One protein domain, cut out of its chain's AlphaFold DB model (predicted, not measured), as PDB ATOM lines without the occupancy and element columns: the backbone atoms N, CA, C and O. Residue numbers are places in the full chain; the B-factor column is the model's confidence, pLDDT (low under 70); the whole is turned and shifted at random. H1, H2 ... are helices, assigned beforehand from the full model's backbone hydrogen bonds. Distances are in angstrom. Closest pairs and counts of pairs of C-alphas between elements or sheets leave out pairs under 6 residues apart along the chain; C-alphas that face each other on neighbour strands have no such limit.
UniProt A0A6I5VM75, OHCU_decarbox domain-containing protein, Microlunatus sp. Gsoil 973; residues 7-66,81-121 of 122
ATOM      1  N   ALA A   7      50.619 -25.177 -25.083       86.56
ATOM      2  CA  ALA A   7      51.924 -25.785 -24.830       86.56
ATOM      3  C   ALA A   7      52.636 -25.180 -23.604       86.56
ATOM      4  O   ALA A   7      53.271 -25.900 -22.834       86.56
ATOM      5  N   VAL A   8      52.499 -23.866 -23.396       86.75
ATOM      6  CA  VAL A   8      53.079 -23.156 -22.246       86.75
ATOM      7  C   VAL A   8      52.313 -23.502 -20.971       86.75
ATOM      8  O   VAL A   8      52.934 -23.801 -19.951       86.75
ATOM      9  N   LEU A   9      50.977 -23.525 -21.036       88.75
ATOM     10  CA  LEU A   9      50.122 -23.929 -19.921       88.75
ATOM     11  C   LEU A   9      50.457 -25.359 -19.470       88.75
ATOM     12  O   LEU A   9      50.762 -25.576 -18.300       88.75
ATOM     13  N   ARG A  10      50.507 -26.313 -20.407       90.56
ATOM     14  CA  ARG A  10      50.888 -27.712 -20.145       90.56
ATOM     15  C   ARG A  10      52.261 -27.829 -19.480       90.56
ATOM     16  O   ARG A  10      52.402 -28.572 -18.511       90.56
ATOM     17  N   GLY A  11      53.254 -27.078 -19.962       88.75
ATOM     18  CA  GLY A  11      54.606 -27.079 -19.393       88.75
ATOM     19  C   GLY A  11      54.660 -26.582 -17.943       88.75
ATOM     20  O   GLY A  11      55.301 -27.211 -17.098       88.75
ATOM     21  N   ARG A  12      53.938 -25.496 -17.627       88.62
ATOM     22  CA  ARG A  12      53.840 -24.973 -16.251       88.62
ATOM     23  C   ARG A  12      53.124 -25.960 -15.326       88.62
ATOM     24  O   ARG A  12      53.623 -26.258 -14.243       88.62
ATOM     25  N   LEU A  13      52.008 -26.532 -15.783       89.56
ATOM     26  CA  LEU A  13      51.237 -27.518 -15.022       89.56
ATOM     27  C   LEU A  13      52.066 -28.775 -14.707       89.56
ATOM     28  O   LEU A  13      52.105 -29.200 -13.556       89.56
ATOM     29  N   SER A  14      52.808 -29.312 -15.681       88.56
ATOM     30  CA  SER A  14      53.663 -30.499 -15.490       88.56
ATOM     31  C   SER A  14      54.771 -30.297 -14.445       88.56
ATOM     32  O   SER A  14      55.180 -31.258 -13.797       88.56
ATOM     33  N   THR A  15      55.214 -29.055 -14.223       87.06
ATOM     34  CA  THR A  15      56.178 -28.712 -13.160       87.06
ATOM     35  C   THR A  15      55.516 -28.646 -11.776       87.06
ATOM     36  O   THR A  15      56.156 -28.922 -10.757       87.06
ATOM     37  N   CYS A  16      54.228 -28.299 -11.720       88.06
ATOM     38  CA  CYS A  16      53.469 -28.219 -10.473       88.06
ATOM     39  C   CYS A  16      53.049 -29.613  -9.991       88.06
ATOM     40  O   CYS A  16      53.327 -29.966  -8.844       88.06
ATOM     41  N   LEU A  17      52.434 -30.397 -10.880       88.12
ATOM     42  CA  LEU A  17      51.951 -31.749 -10.622       88.12
ATOM     43  C   LEU A  17      52.024 -32.588 -11.906       88.12
ATOM     44  O   LEU A  17      51.326 -32.324 -12.885       88.12
ATOM     45  N   ASP A  18      52.844 -33.639 -11.892       88.50
ATOM     46  CA  ASP A  18      53.050 -34.515 -13.054       88.50
ATOM     47  C   ASP A  18      51.933 -35.566 -13.194       88.50
ATOM     48  O   ASP A  18      52.170 -36.773 -13.128       88.50
ATOM     49  N   VAL A  19      50.695 -35.102 -13.373       90.81
ATOM     50  CA  VAL A  19      49.500 -35.942 -13.542       90.81
ATOM     51  C   VAL A  19      48.829 -35.603 -14.881       90.81
ATOM     52  O   VAL A  19      48.158 -34.580 -14.987       90.81
ATOM     53  N   PRO A  20      48.973 -36.449 -15.925       90.06
ATOM     54  CA  PRO A  20      48.499 -36.132 -17.276       90.06
ATOM     55  C   PRO A  20      47.004 -35.814 -17.354       90.06
ATOM     56  O   PRO A  20      46.625 -34.865 -18.029       90.06
ATOM     57  N   ARG A  21      46.165 -36.561 -16.623       92.25
ATOM     58  CA  ARG A  21      44.713 -36.328 -16.567       92.25
ATOM     59  C   ARG A  21      44.379 -34.952 -15.986       92.25
ATOM     60  O   ARG A  21      43.512 -34.261 -16.507       92.25
ATOM     61  N   TRP A  22      45.075 -34.560 -14.920       93.00
ATOM     62  CA  TRP A  22      44.908 -33.261 -14.271       93.00
ATOM     63  C   TRP A  22      45.299 -32.121 -15.218       93.00
ATOM     64  O   TRP A  22      44.531 -31.181 -15.389       93.00
ATOM     65  N   ILE A  23      46.439 -32.254 -15.907       93.19
ATOM     66  CA  ILE A  23      46.901 -31.280 -16.906       93.19
ATOM     67  C   ILE A  23      45.873 -31.132 -18.035       93.19
ATOM     68  O   ILE A  23      45.542 -30.012 -18.421       93.19
ATOM     69  N   ASP A  24      45.375 -32.250 -18.561       92.50
ATOM     70  CA  ASP A  24      44.425 -32.255 -19.672       92.50
ATOM     71  C   ASP A  24      43.094 -31.601 -19.279       92.50
ATOM     72  O   ASP A  24      42.661 -30.666 -19.942       92.50
ATOM     73  N   SER A  25      42.540 -31.964 -18.115       92.00
ATOM     74  CA  SER A  25      41.299 -31.369 -17.594       92.00
ATOM     75  C   SER A  25      41.370 -29.850 -17.410       92.00
ATOM     76  O   SER A  25      40.350 -29.173 -17.509       92.00
ATOM     77  N   ILE A  26      42.554 -29.301 -17.127       92.31
ATOM     78  CA  ILE A  26      42.769 -27.853 -17.009       92.31
ATOM     79  C   ILE A  26      42.880 -27.232 -18.407       92.31
ATOM     80  O   ILE A  26      42.216 -26.256 -18.740       92.31
ATOM     81  N   VAL A  27      43.679 -27.828 -19.285       91.62
ATOM     82  CA  VAL A  27      43.875 -27.328 -20.652       91.62
ATOM     83  C   VAL A  27      42.574 -27.302 -21.454       91.62
ATOM     84  O   VAL A  27      42.314 -26.322 -22.145       91.62
ATOM     85  N   GLU A  28      41.729 -28.323 -21.314       90.88
ATOM     86  CA  GLU A  28      40.420 -28.409 -21.974       90.88
ATOM     87  C   GLU A  28      39.440 -27.302 -21.547       90.88
ATOM     88  O   GLU A  28      38.452 -27.048 -22.237       90.88
ATOM     89  N   ARG A  29      39.683 -26.645 -20.405       88.06
ATOM     90  CA  ARG A  29      38.844 -25.559 -19.870       88.06
ATOM     91  C   ARG A  29      39.394 -24.169 -20.168       88.06
ATOM     92  O   ARG A  29      38.707 -23.190 -19.893       88.06
ATOM     93  N   ALA A  30      40.595 -24.072 -20.736       85.12
ATOM     94  CA  ALA A  30      41.137 -22.807 -21.203       85.12
ATOM     95  C   ALA A  30      40.282 -22.235 -22.360       85.12
ATOM     96  O   ALA A  30      39.713 -22.999 -23.144       85.12
ATOM     97  N   PRO A  31      40.222 -20.901 -22.537       88.88
ATOM     98  CA  PRO A  31      40.937 -19.857 -21.796       88.88
ATOM     99  C   PRO A  31      40.274 -19.465 -20.465       88.88
ATOM    100  O   PRO A  31      39.061 -19.547 -20.324       88.88
ATOM    101  N   TYR A  32      41.080 -18.947 -19.530       86.31
ATOM    102  CA  TYR A  32      40.630 -18.539 -18.194       86.31
ATOM    103  C   TYR A  32      40.479 -17.022 -18.038       86.31
ATOM    104  O   TYR A  32      41.317 -16.233 -18.499       86.31
ATOM    105  N   GLY A  33      39.444 -16.592 -17.319       86.31
ATOM    106  CA  GLY A  33      39.186 -15.195 -16.976       86.31
ATOM    107  C   GLY A  33      40.230 -14.602 -16.025       86.31
ATOM    108  O   GLY A  33      40.675 -13.469 -16.242       86.31
ATOM    109  N   SER A  34      40.689 -15.393 -15.049       88.12
ATOM    110  CA  SER A  34      41.572 -14.982 -13.944       88.12
ATOM    111  C   SER A  34      42.422 -16.151 -13.426       88.12
ATOM    112  O   SER A  34      42.117 -17.307 -13.706       88.12
ATOM    113  N   LEU A  35      43.461 -15.854 -12.633       86.50
ATOM    114  CA  LEU A  35      44.246 -16.878 -11.926       86.50
ATOM    115  C   LEU A  35      43.380 -17.682 -10.943       86.50
ATOM    116  O   LEU A  35      43.512 -18.895 -10.874       86.50
ATOM    117  N   ASP A  36      42.450 -17.020 -10.255       89.19
ATOM    118  CA  ASP A  36      41.507 -17.657  -9.326       89.19
ATOM    119  C   ASP A  36      40.659 -18.752 -10.004       89.19
ATOM    120  O   ASP A  36      40.545 -19.863  -9.498       89.19
ATOM    121  N   GLU A  37      40.176 -18.491 -11.226       90.06
ATOM    122  CA  GLU A  37      39.414 -19.465 -12.023       90.06
ATOM    123  C   GLU A  37      40.277 -20.667 -12.444       90.06
ATOM    124  O   GLU A  37      39.822 -21.810 -12.421       90.06
ATOM    125  N   LEU A  38      41.549 -20.428 -12.783       90.69
ATOM    126  CA  LEU A  38      42.509 -21.494 -13.073       90.69
ATOM    127  C   LEU A  38      42.773 -22.361 -11.829       90.69
ATOM    128  O   LEU A  38      42.821 -23.587 -11.942       90.69
ATOM    129  N   LEU A  39      42.941 -21.745 -10.655       90.75
ATOM    130  CA  LEU A  39      43.188 -22.447  -9.392       90.75
ATOM    131  C   LEU A  39      41.973 -23.260  -8.939       90.75
ATOM    132  O   LEU A  39      42.145 -24.386  -8.475       90.75
ATOM    133  N   ASP A  40      40.754 -22.746  -9.116       91.88
ATOM    134  CA  ASP A  40      39.522 -23.479  -8.799       91.88
ATOM    135  C   ASP A  40      39.363 -24.736  -9.670       91.88
ATOM    136  O   ASP A  40      39.121 -25.842  -9.165       91.88
ATOM    137  N   VAL A  41      39.612 -24.603 -10.980       92.44
ATOM    138  CA  VAL A  41      39.592 -25.750 -11.898       92.44
ATOM    139  C   VAL A  41      40.703 -26.738 -11.561       92.44
ATOM    140  O   VAL A  41      40.454 -27.942 -11.534       92.44
ATOM    141  N   ALA A  42      41.906 -26.259 -11.244       91.75
ATOM    142  CA  ALA A  42      43.017 -27.106 -10.828       91.75
ATOM    143  C   ALA A  42      42.729 -27.861  -9.522       91.75
ATOM    144  O   ALA A  42      43.053 -29.047  -9.408       91.75
ATOM    145  N   ARG A  43      42.085 -27.205  -8.554       90.75
ATOM    146  CA  ARG A  43      41.681 -27.799  -7.277       90.75
ATOM    147  C   ARG A  43      40.660 -28.907  -7.488       90.75
ATOM    148  O   ARG A  43      40.850 -30.007  -6.977       90.75
ATOM    149  N   THR A  44      39.623 -28.628  -8.273       91.31
ATOM    150  CA  THR A  44      38.578 -29.601  -8.616       91.31
ATOM    151  C   THR A  44      39.153 -30.765  -9.418       91.31
ATOM    152  O   THR A  44      38.836 -31.921  -9.159       91.31
ATOM    153  N   ALA A  45      40.052 -30.490 -10.365       91.75
ATOM    154  CA  ALA A  45      40.680 -31.530 -11.164       91.75
ATOM    155  C   ALA A  45      41.552 -32.470 -10.320       91.75
ATOM    156  O   ALA A  45      41.765 -33.598 -10.744       91.75
ATOM    157  N   ALA A  46      42.062 -32.041  -9.163       88.56
ATOM    158  CA  ALA A  46      42.871 -32.858  -8.256       88.56
ATOM    159  C   ALA A  46      42.044 -33.579  -7.168       88.56
ATOM    160  O   ALA A  46      42.625 -34.186  -6.273       88.56
ATOM    161  N   ASP A  47      40.710 -33.535  -7.219       87.94
ATOM    162  CA  ASP A  47      39.839 -34.196  -6.243       87.94
ATOM    163  C   ASP A  47      38.927 -35.254  -6.904       87.94
ATOM    164  O   ASP A  47      38.080 -34.900  -7.729       87.94
ATOM    165  N   PRO A  48      39.060 -36.551  -6.561       85.81
ATOM    166  CA  PRO A  48      40.182 -37.185  -5.859       85.81
ATOM    167  C   PRO A  48      41.356 -37.515  -6.803       85.81
ATOM    168  O   PRO A  48      41.147 -37.913  -7.952       85.81
ATOM    169  N   LEU A  49      42.596 -37.455  -6.300       86.31
ATOM    170  CA  LEU A  49      43.724 -38.146  -6.936       86.31
ATOM    171  C   LEU A  49      43.649 -39.644  -6.631       86.31
ATOM    172  O   LEU A  49      43.486 -40.071  -5.486       86.31
ATOM    173  N   THR A  50      43.797 -40.454  -7.669       88.75
ATOM    174  CA  THR A  50      43.921 -41.903  -7.546       88.75
ATOM    175  C   THR A  50      45.291 -42.293  -6.999       88.75
ATOM    176  O   THR A  50      46.259 -41.531  -7.044       88.75
ATOM    177  N   ARG A  51      45.395 -43.534  -6.521       84.25
ATOM    178  CA  ARG A  51      46.654 -44.106  -6.034       84.25
ATOM    179  C   ARG A  51      47.785 -43.976  -7.057       84.25
ATOM    180  O   ARG A  51      48.860 -43.497  -6.714       84.25
ATOM    181  N   GLU A  52      47.523 -44.339  -8.307       86.00
ATOM    182  CA  GLU A  52      48.517 -44.287  -9.384       86.00
ATOM    183  C   GLU A  52      49.004 -42.853  -9.648       86.00
ATOM    184  O   GLU A  52      50.193 -42.628  -9.880       86.00
ATOM    185  N   GLU A  53      48.105 -41.868  -9.563       89.44
ATOM    186  CA  GLU A  53      48.438 -40.449  -9.717       89.44
ATOM    187  C   GLU A  53      49.297 -39.941  -8.549       89.44
ATOM    188  O   GLU A  53      50.300 -39.264  -8.779       89.44
ATOM    189  N   VAL A  54      48.965 -40.328  -7.314       87.44
ATOM    190  CA  VAL A  54      49.748 -40.011  -6.108       87.44
ATOM    191  C   VAL A  54      51.151 -40.619  -6.187       87.44
ATOM    192  O   VAL A  54      52.149 -39.931  -5.974       87.44
ATOM    193  N   GLU A  55      51.260 -41.896  -6.552       83.50
ATOM    194  CA  GLU A  55      52.546 -42.581  -6.711       83.50
ATOM    195  C   GLU A  55      53.422 -41.936  -7.789       83.50
ATOM    196  O   GLU A  55      54.640 -41.788  -7.615       83.50
ATOM    197  N   ARG A  56      52.811 -41.549  -8.913       85.06
ATOM    198  CA  ARG A  56      53.495 -40.861 -10.007       85.06
ATOM    199  C   ARG A  56      54.010 -39.498  -9.557       85.06
ATOM    200  O   ARG A  56      55.194 -39.211  -9.752       85.06
ATOM    201  N   ALA A  57      53.156 -38.702  -8.915       84.50
ATOM    202  CA  ALA A  57      53.522 -37.399  -8.376       84.50
ATOM    203  C   ALA A  57      54.689 -37.522  -7.383       84.50
ATOM    204  O   ALA A  57      55.707 -36.849  -7.536       84.50
ATOM    205  N   LEU A  58      54.625 -38.461  -6.438       80.12
ATOM    206  CA  LEU A  58      55.693 -38.688  -5.458       80.12
ATOM    207  C   LEU A  58      56.999 -39.174  -6.090       80.12
ATOM    208  O   LEU A  58      58.078 -38.745  -5.684       80.12
ATOM    209  N   SER A  59      56.924 -40.025  -7.114       79.50
ATOM    210  CA  SER A  59      58.108 -40.483  -7.854       79.50
ATOM    211  C   SER A  59      58.827 -39.324  -8.549       79.50
ATOM    212  O   SER A  59      60.059 -39.289  -8.594       79.50
ATOM    213  N   HIS A  60      58.064 -38.359  -9.066       68.62
ATOM    214  CA  HIS A  60      58.605 -37.141  -9.655       68.62
ATOM    215  C   HIS A  60      59.177 -36.210  -8.568       68.62
ATOM    216  O   HIS A  60      60.300 -35.721  -8.699       68.62
ATOM    217  N   HIS A  61      58.473 -36.040  -7.444       62.97
ATOM    218  CA  HIS A  61      58.922 -35.208  -6.320       62.97
ATOM    219  C   HIS A  61      60.205 -35.739  -5.659       62.97
ATOM    220  O   HIS A  61      61.094 -34.954  -5.339       62.97
ATOM    221  N   ALA A  62      60.362 -37.058  -5.516       55.66
ATOM    222  CA  ALA A  62      61.575 -37.672  -4.972       55.66
ATOM    223  C   ALA A  62      62.808 -37.470  -5.871       55.66
ATOM    224  O   ALA A  62      63.931 -37.416  -5.372       55.66
ATOM    225  N   ARG A  63      62.616 -37.319  -7.190       51.62
ATOM    226  CA  ARG A  63      63.702 -36.947  -8.112       51.62
ATOM    227  C   ARG A  63      64.079 -35.471  -8.001       51.62
ATOM    228  O   ARG A  63      65.255 -35.153  -8.127       51.62
ATOM    229  N   ILE A  64      63.111 -34.593  -7.738       47.78
ATOM    230  CA  ILE A  64      63.342 -33.144  -7.595       47.78
ATOM    231  C   ILE A  64      63.896 -32.785  -6.199       47.78
ATOM    232  O   ILE A  64      64.602 -31.792  -6.049       47.78
ATOM    233  N   GLY A  65      63.648 -33.614  -5.179       44.28
ATOM    234  CA  GLY A  65      64.083 -33.392  -3.794       44.28
ATOM    235  C   GLY A  65      65.537 -33.755  -3.463       44.28
ATOM    236  O   GLY A  65      65.968 -33.506  -2.337       44.28
ATOM    237  N   THR A  66      66.325 -34.319  -4.389       42.19
ATOM    238  CA  THR A  66      67.751 -34.574  -4.120       42.19
ATOM    239  C   THR A  66      68.556 -33.284  -4.274       42.19
ATOM    240  O   THR A  66      69.059 -32.937  -5.339       42.19
ATOM    241  N   GLY A  81      66.900 -43.343  -3.057       55.09
ATOM    242  CA  GLY A  81      65.535 -42.778  -3.054       55.09
ATOM    243  C   GLY A  81      64.434 -43.743  -3.531       55.09
ATOM    244  O   GLY A  81      63.282 -43.639  -3.123       55.09
ATOM    245  N   SER A  82      64.798 -44.759  -4.314       54.09
ATOM    246  CA  SER A  82      63.942 -45.885  -4.696       54.09
ATOM    247  C   SER A  82      63.430 -46.752  -3.536       54.09
ATOM    248  O   SER A  82      62.370 -47.356  -3.668       54.09
ATOM    249  N   GLU A  83      64.162 -46.870  -2.428       60.31
ATOM    250  CA  GLU A  83      63.771 -47.702  -1.288       60.31
ATOM    251  C   GLU A  83      62.843 -46.966  -0.317       60.31
ATOM    252  O   GLU A  83      61.873 -47.555   0.153       60.31
ATOM    253  N   LEU A  84      63.051 -45.659  -0.122       66.06
ATOM    254  CA  LEU A  84      62.086 -44.787   0.557       66.06
ATOM    255  C   LEU A  84      60.750 -44.752  -0.199       66.06
ATOM    256  O   LEU A  84      59.693 -44.896   0.406       66.06
ATOM    257  N   LEU A  85      60.794 -44.650  -1.534       66.94
ATOM    258  CA  LEU A  85      59.595 -44.722  -2.374       66.94
ATOM    259  C   LEU A  85      58.889 -46.083  -2.284       66.94
ATOM    260  O   LEU A  85      57.664 -46.129  -2.302       66.94
ATOM    261  N   ARG A  86      59.630 -47.196  -2.183       66.62
ATOM    262  CA  ARG A  86      59.024 -48.528  -1.981       66.62
ATOM    263  C   ARG A  86      58.353 -48.651  -0.621       66.62
ATOM    264  O   ARG A  86      57.268 -49.217  -0.554       66.62
ATOM    265  N   ASP A  87      58.991 -48.151   0.430       70.19
ATOM    266  CA  ASP A  87      58.436 -48.178   1.785       70.19
ATOM    267  C   ASP A  87      57.158 -47.337   1.870       70.19
ATOM    268  O   ASP A  87      56.111 -47.819   2.304       70.19
ATOM    269  N   LEU A  88      57.205 -46.125   1.309       71.62
ATOM    270  CA  LEU A  88      56.051 -45.243   1.206       71.62
ATOM    271  C   LEU A  88      54.927 -45.866   0.363       71.62
ATOM    272  O   LEU A  88      53.766 -45.827   0.761       71.62
ATOM    273  N   ARG A  89      55.262 -46.524  -0.753       71.50
ATOM    274  CA  ARG A  89      54.300 -47.279  -1.567       71.50
ATOM    275  C   ARG A  89      53.633 -48.409  -0.786       71.50
ATOM    276  O   ARG A  89      52.430 -48.597  -0.907       71.50
ATOM    277  N   LYS A  90      54.395 -49.145   0.024       72.38
ATOM    278  CA  LYS A  90      53.845 -50.209   0.868       72.38
ATOM    279  C   LYS A  90      52.892 -49.643   1.927       72.38
ATOM    280  O   LYS A  90      51.831 -50.212   2.141       72.38
ATOM    281  N   ARG A  91      53.230 -48.510   2.551       72.56
ATOM    282  CA  ARG A  91      52.348 -47.823   3.515       72.56
ATOM    283  C   ARG A  91      51.062 -47.298   2.874       72.56
ATOM    284  O   ARG A  91      49.996 -47.445   3.460       72.56
ATOM    285  N   LEU A  92      51.161 -46.736   1.668       72.12
ATOM    286  CA  LEU A  92      50.007 -46.318   0.861       72.12
ATOM    287  C   LEU A  92      49.090 -47.492   0.474       72.12
ATOM    288  O   LEU A  92      47.892 -47.294   0.254       72.12
ATOM    289  N   ASP A  93      49.641 -48.703   0.353       72.50
ATOM    290  CA  ASP A  93      48.853 -49.908   0.089       72.50
ATOM    291  C   ASP A  93      48.083 -50.370   1.332       72.50
ATOM    292  O   ASP A  93      46.896 -50.676   1.237       72.50
ATOM    293  N   ASP A  94      48.749 -50.338   2.489       76.06
ATOM    294  CA  ASP A  94      48.224 -50.817   3.772       76.06
ATOM    295  C   ASP A  94      47.184 -49.863   4.390       76.06
ATOM    296  O   ASP A  94      46.272 -50.309   5.084       76.06
ATOM    297  N   ASN A  95      47.278 -48.554   4.108       78.75
ATOM    298  CA  ASN A  95      46.414 -47.545   4.719       78.75
ATOM    299  C   ASN A  95      45.721 -46.622   3.688       78.75
ATOM    300  O   ASN A  95      46.308 -45.633   3.238       78.75
ATOM    301  N   PRO A  96      44.443 -46.874   3.334       76.06
ATOM    302  CA  PRO A  96      43.707 -46.036   2.387       76.06
ATOM    303  C   PRO A  96      43.397 -44.626   2.921       76.06
ATOM    304  O   PRO A  96      43.116 -43.732   2.123       76.06
ATOM    305  N   GLU A  97      43.442 -44.400   4.238       81.00
ATOM    306  CA  GLU A  97      43.301 -43.056   4.816       81.00
ATOM    307  C   GLU A  97      44.555 -42.208   4.575       81.00
ATOM    308  O   GLU A  97      44.441 -41.054   4.169       81.00
ATOM    309  N   GLU A  98      45.746 -42.802   4.713       82.00
ATOM    310  CA  GLU A  98      47.029 -42.154   4.390       82.00
ATOM    311  C   GLU A  98      47.067 -41.723   2.916       82.00
ATOM    312  O   GLU A  98      47.527 -40.628   2.599       82.00
ATOM    313  N   LEU A  99      46.519 -42.537   2.005       82.25
ATOM    314  CA  LEU A  99      46.415 -42.169   0.590       82.25
ATOM    315  C   LEU A  99      45.596 -40.890   0.385       82.25
ATOM    316  O   LEU A  99      45.992 -40.044  -0.413       82.25
ATOM    317  N   LYS A 100      44.472 -40.741   1.096       81.69
ATOM    318  CA  LYS A 100      43.637 -39.536   1.000       81.69
ATOM    319  C   LYS A 100      44.365 -38.311   1.534       81.69
ATOM    320  O   LYS A 100      44.316 -37.272   0.892       81.69
ATOM    321  N   VAL A 101      45.061 -38.450   2.663       86.25
ATOM    322  CA  VAL A 101      45.868 -37.366   3.238       86.25
ATOM    323  C   VAL A 101      46.963 -36.942   2.260       86.25
ATOM    324  O   VAL A 101      47.074 -35.769   1.937       86.25
ATOM    325  N   ILE A 102      47.721 -37.889   1.704       86.56
ATOM    326  CA  ILE A 102      48.804 -37.582   0.758       86.56
ATOM    327  C   ILE A 102      48.263 -36.985  -0.550       86.56
ATOM    328  O   ILE A 102      48.891 -36.094  -1.120       86.56
ATOM    329  N   ALA A 103      47.109 -37.449  -1.035       86.94
ATOM    330  CA  ALA A 103      46.434 -36.848  -2.183       86.94
ATOM    331  C   ALA A 103      46.051 -35.382  -1.920       86.94
ATOM    332  O   ALA A 103      46.261 -34.539  -2.793       86.94
ATOM    333  N   ASP A 104      45.532 -35.083  -0.727       85.12
ATOM    334  CA  ASP A 104      45.176 -33.724  -0.310       85.12
ATOM    335  C   ASP A 104      46.413 -32.815  -0.255       85.12
ATOM    336  O   ASP A 104      46.456 -31.780  -0.916       85.12
ATOM    337  N   GLU A 105      47.483 -33.279   0.395       88.44
ATOM    338  CA  GLU A 105      48.754 -32.551   0.498       88.44
ATOM    339  C   GLU A 105      49.376 -32.279  -0.882       88.44
ATOM    340  O   GLU A 105      49.855 -31.179  -1.166       88.44
ATOM    341  N   LEU A 106      49.358 -33.268  -1.787       88.25
ATOM    342  CA  LEU A 106      49.852 -33.091  -3.156       88.25
ATOM    343  C   LEU A 106      49.046 -32.042  -3.921       88.25
ATOM    344  O   LEU A 106      49.630 -31.272  -4.688       88.25
ATOM    345  N   ARG A 107      47.728 -31.995  -3.709       89.31
ATOM    346  CA  ARG A 107      46.861 -30.965  -4.283       89.31
ATOM    347  C   ARG A 107      47.229 -29.586  -3.744       89.31
ATOM    348  O   ARG A 107      47.392 -28.668  -4.542       89.31
ATOM    349  N   GLU A 108      47.394 -29.431  -2.434       87.56
ATOM    350  CA  GLU A 108      47.770 -28.141  -1.838       87.56
ATOM    351  C   GLU A 108      49.133 -27.653  -2.347       87.56
ATOM    352  O   GLU A 108      49.266 -26.510  -2.784       87.56
ATOM    353  N   VAL A 109      50.131 -28.540  -2.405       88.56
ATOM    354  CA  VAL A 109      51.453 -28.214  -2.959       88.56
ATOM    355  C   VAL A 109      51.371 -27.831  -4.439       88.56
ATOM    356  O   VAL A 109      52.063 -26.902  -4.865       88.56
ATOM    357  N   ALA A 110      50.545 -28.518  -5.232       88.62
ATOM    358  CA  ALA A 110      50.354 -28.189  -6.642       88.62
ATOM    359  C   ALA A 110      49.768 -26.780  -6.819       88.62
ATOM    360  O   ALA A 110      50.288 -26.011  -7.627       88.62
ATOM    361  N   LEU A 111      48.747 -26.423  -6.033       89.50
ATOM    362  CA  LEU A 111      48.117 -25.098  -6.069       89.50
ATOM    363  C   LEU A 111      49.093 -23.992  -5.653       89.50
ATOM    364  O   LEU A 111      49.231 -23.008  -6.376       89.50
ATOM    365  N   LEU A 112      49.855 -24.197  -4.573       88.69
ATOM    366  CA  LEU A 112      50.874 -23.239  -4.126       88.69
ATOM    367  C   LEU A 112      51.951 -22.998  -5.193       88.69
ATOM    368  O   LEU A 112      52.381 -21.865  -5.407       88.69
ATOM    369  N   ARG A 113      52.390 -24.057  -5.884       88.00
ATOM    370  CA  ARG A 113      53.358 -23.936  -6.988       88.00
ATOM    371  C   ARG A 113      52.777 -23.212  -8.191       88.00
ATOM    372  O   ARG A 113      53.504 -22.463  -8.836       88.00
ATOM    373  N   MET A 114      51.496 -23.422  -8.491       88.75
ATOM    374  CA  MET A 114      50.815 -22.655  -9.528       88.75
ATOM    375  C   MET A 114      50.783 -21.177  -9.139       88.75
ATOM    376  O   MET A 114      51.272 -20.350  -9.900       88.75
ATOM    377  N   GLU A 115      50.304 -20.834  -7.943       88.12
ATOM    378  CA  GLU A 115      50.276 -19.445  -7.469       88.12
ATOM    379  C   GLU A 115      51.641 -18.760  -7.585       88.12
ATOM    380  O   GLU A 115      51.719 -17.659  -8.128       88.12
ATOM    381  N   GLN A 116      52.720 -19.432  -7.175       84.56
ATOM    382  CA  GLN A 116      54.092 -18.938  -7.349       84.56
ATOM    383  C   GLN A 116      54.461 -18.794  -8.835       84.56
ATOM    384  O   GLN A 116      54.772 -17.695  -9.285       84.56
ATOM    385  N   SER A 117      54.309 -19.849  -9.642       82.69
ATOM    386  CA  SER A 117      54.689 -19.844 -11.064       82.69
ATOM    387  C   SER A 117      53.914 -18.837 -11.925       82.69
ATOM    388  O   SER A 117      54.412 -18.428 -12.976       82.69
ATOM    389  N   PHE A 118      52.688 -18.474 -11.544       79.69
ATOM    390  CA  PHE A 118      51.868 -17.492 -12.256       79.69
ATOM    391  C   PHE A 118      51.979 -16.073 -11.672       79.69
ATOM    392  O   PHE A 118      51.594 -15.130 -12.359       79.69
ATOM    393  N   THR A 119      52.528 -15.911 -10.461       75.31
ATOM    394  CA  THR A 119      52.777 -14.603  -9.821       75.31
ATOM    395  C   THR A 119      54.207 -14.103 -10.042       75.31
ATOM    396  O   THR A 119      54.407 -12.908 -10.213       75.31
ATOM    397  N   GLU A 120      55.208 -14.990 -10.067       61.34
ATOM    398  CA  GLU A 120      56.627 -14.634 -10.266       61.34
ATOM    399  C   GLU A 120      56.962 -14.206 -11.706       61.34
ATOM    400  O   GLU A 120      58.008 -13.613 -11.955       61.34
ATOM    401  N   ASP A 121      56.067 -14.487 -12.653       52.41
ATOM    402  CA  ASP A 121      56.202 -14.174 -14.082       52.41
ATOM    403  C   ASP A 121      55.407 -12.903 -14.483       52.41
ATOM    404  O   ASP A 121      55.139 -12.692 -15.668       52.41
TER     405      ASP A 121
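This is residues 7 to 66 and 81 to 121 of the 122 residues of the protein "OHCU_decarbox domain-containing protein" of Microlunatus sp. Gsoil 973 (UniProt A0A6I5VM75). One long helix, H6, is a spine with two groups of helices packed along it: H1 and H3 pack on its last half, with H2 joining them as an outer piece, and H4 packs on its first half by its own first residues. H5 runs beside H4 and meets H6 at a corner. The printed part has 101 residues, all helix in class, with H1 to H6 in chain order and no named strand. It is compact, with a radius of gyration of the C-alphas of 14.0 A, yet elongated, spanning 42 by 27 by 19 A.

H1, residues 7 to 16, touches H2, residues 20 to 27, closest at the C-alphas of Leu 13 and Ile 23, 6.0 A. H2 and H3, residues 35 to 45, form a helical hairpin, closest at the C-alphas of Trp 22 and Ala 45, 5.5 A. H6, residues 96 to 119, is the hub: it touches H1 at a steep tilt of 50 degrees, C-alphas of Cys 16 and Ala 110 closest at 4.9 A, and H3 at a shallow tilt of 20 degrees, opposite ways, C-alphas of Leu 39 and Leu 111 closest at 6.5 A. H4, residues 51 to 64, touches H6 with residues 51 to 57 alone, C-alphas of Val 54 and Ala 103 closest at 6.0 A. H5, residues 81 to 94, touches H4 at a shallow tilt of 22 degrees, opposite ways, C-alphas of Ala 62 and Gly 81 closest at 6.7 A; it touches H6 only at the corner, and only just, with 3 pairs of C-alphas within 8 A. Every O i to N i+4 pair is within hydrogen-bond range in H1, H2, H3, H5 and H6, and 9 of 10 in H4.

H1 begins at C-alpha 7, (51.924, -25.785, -24.830). H4 is 20.0 A long, H5 20.3 A and H6 34.9 A, ending at C-alpha 119, (52.777, -14.603, -9.821).

The C-alphas of Gly 33 and Glu 83, the two farthest apart, are 43.7 A apart. Residues 67 to 80 are not printed, and C-alphas 66 and 81 are 8.6 A apart across the cut. Of the links printed whole, none is long. Confidence is under 70 at residues 60 to 66, 81 to 86 and 120 to 121.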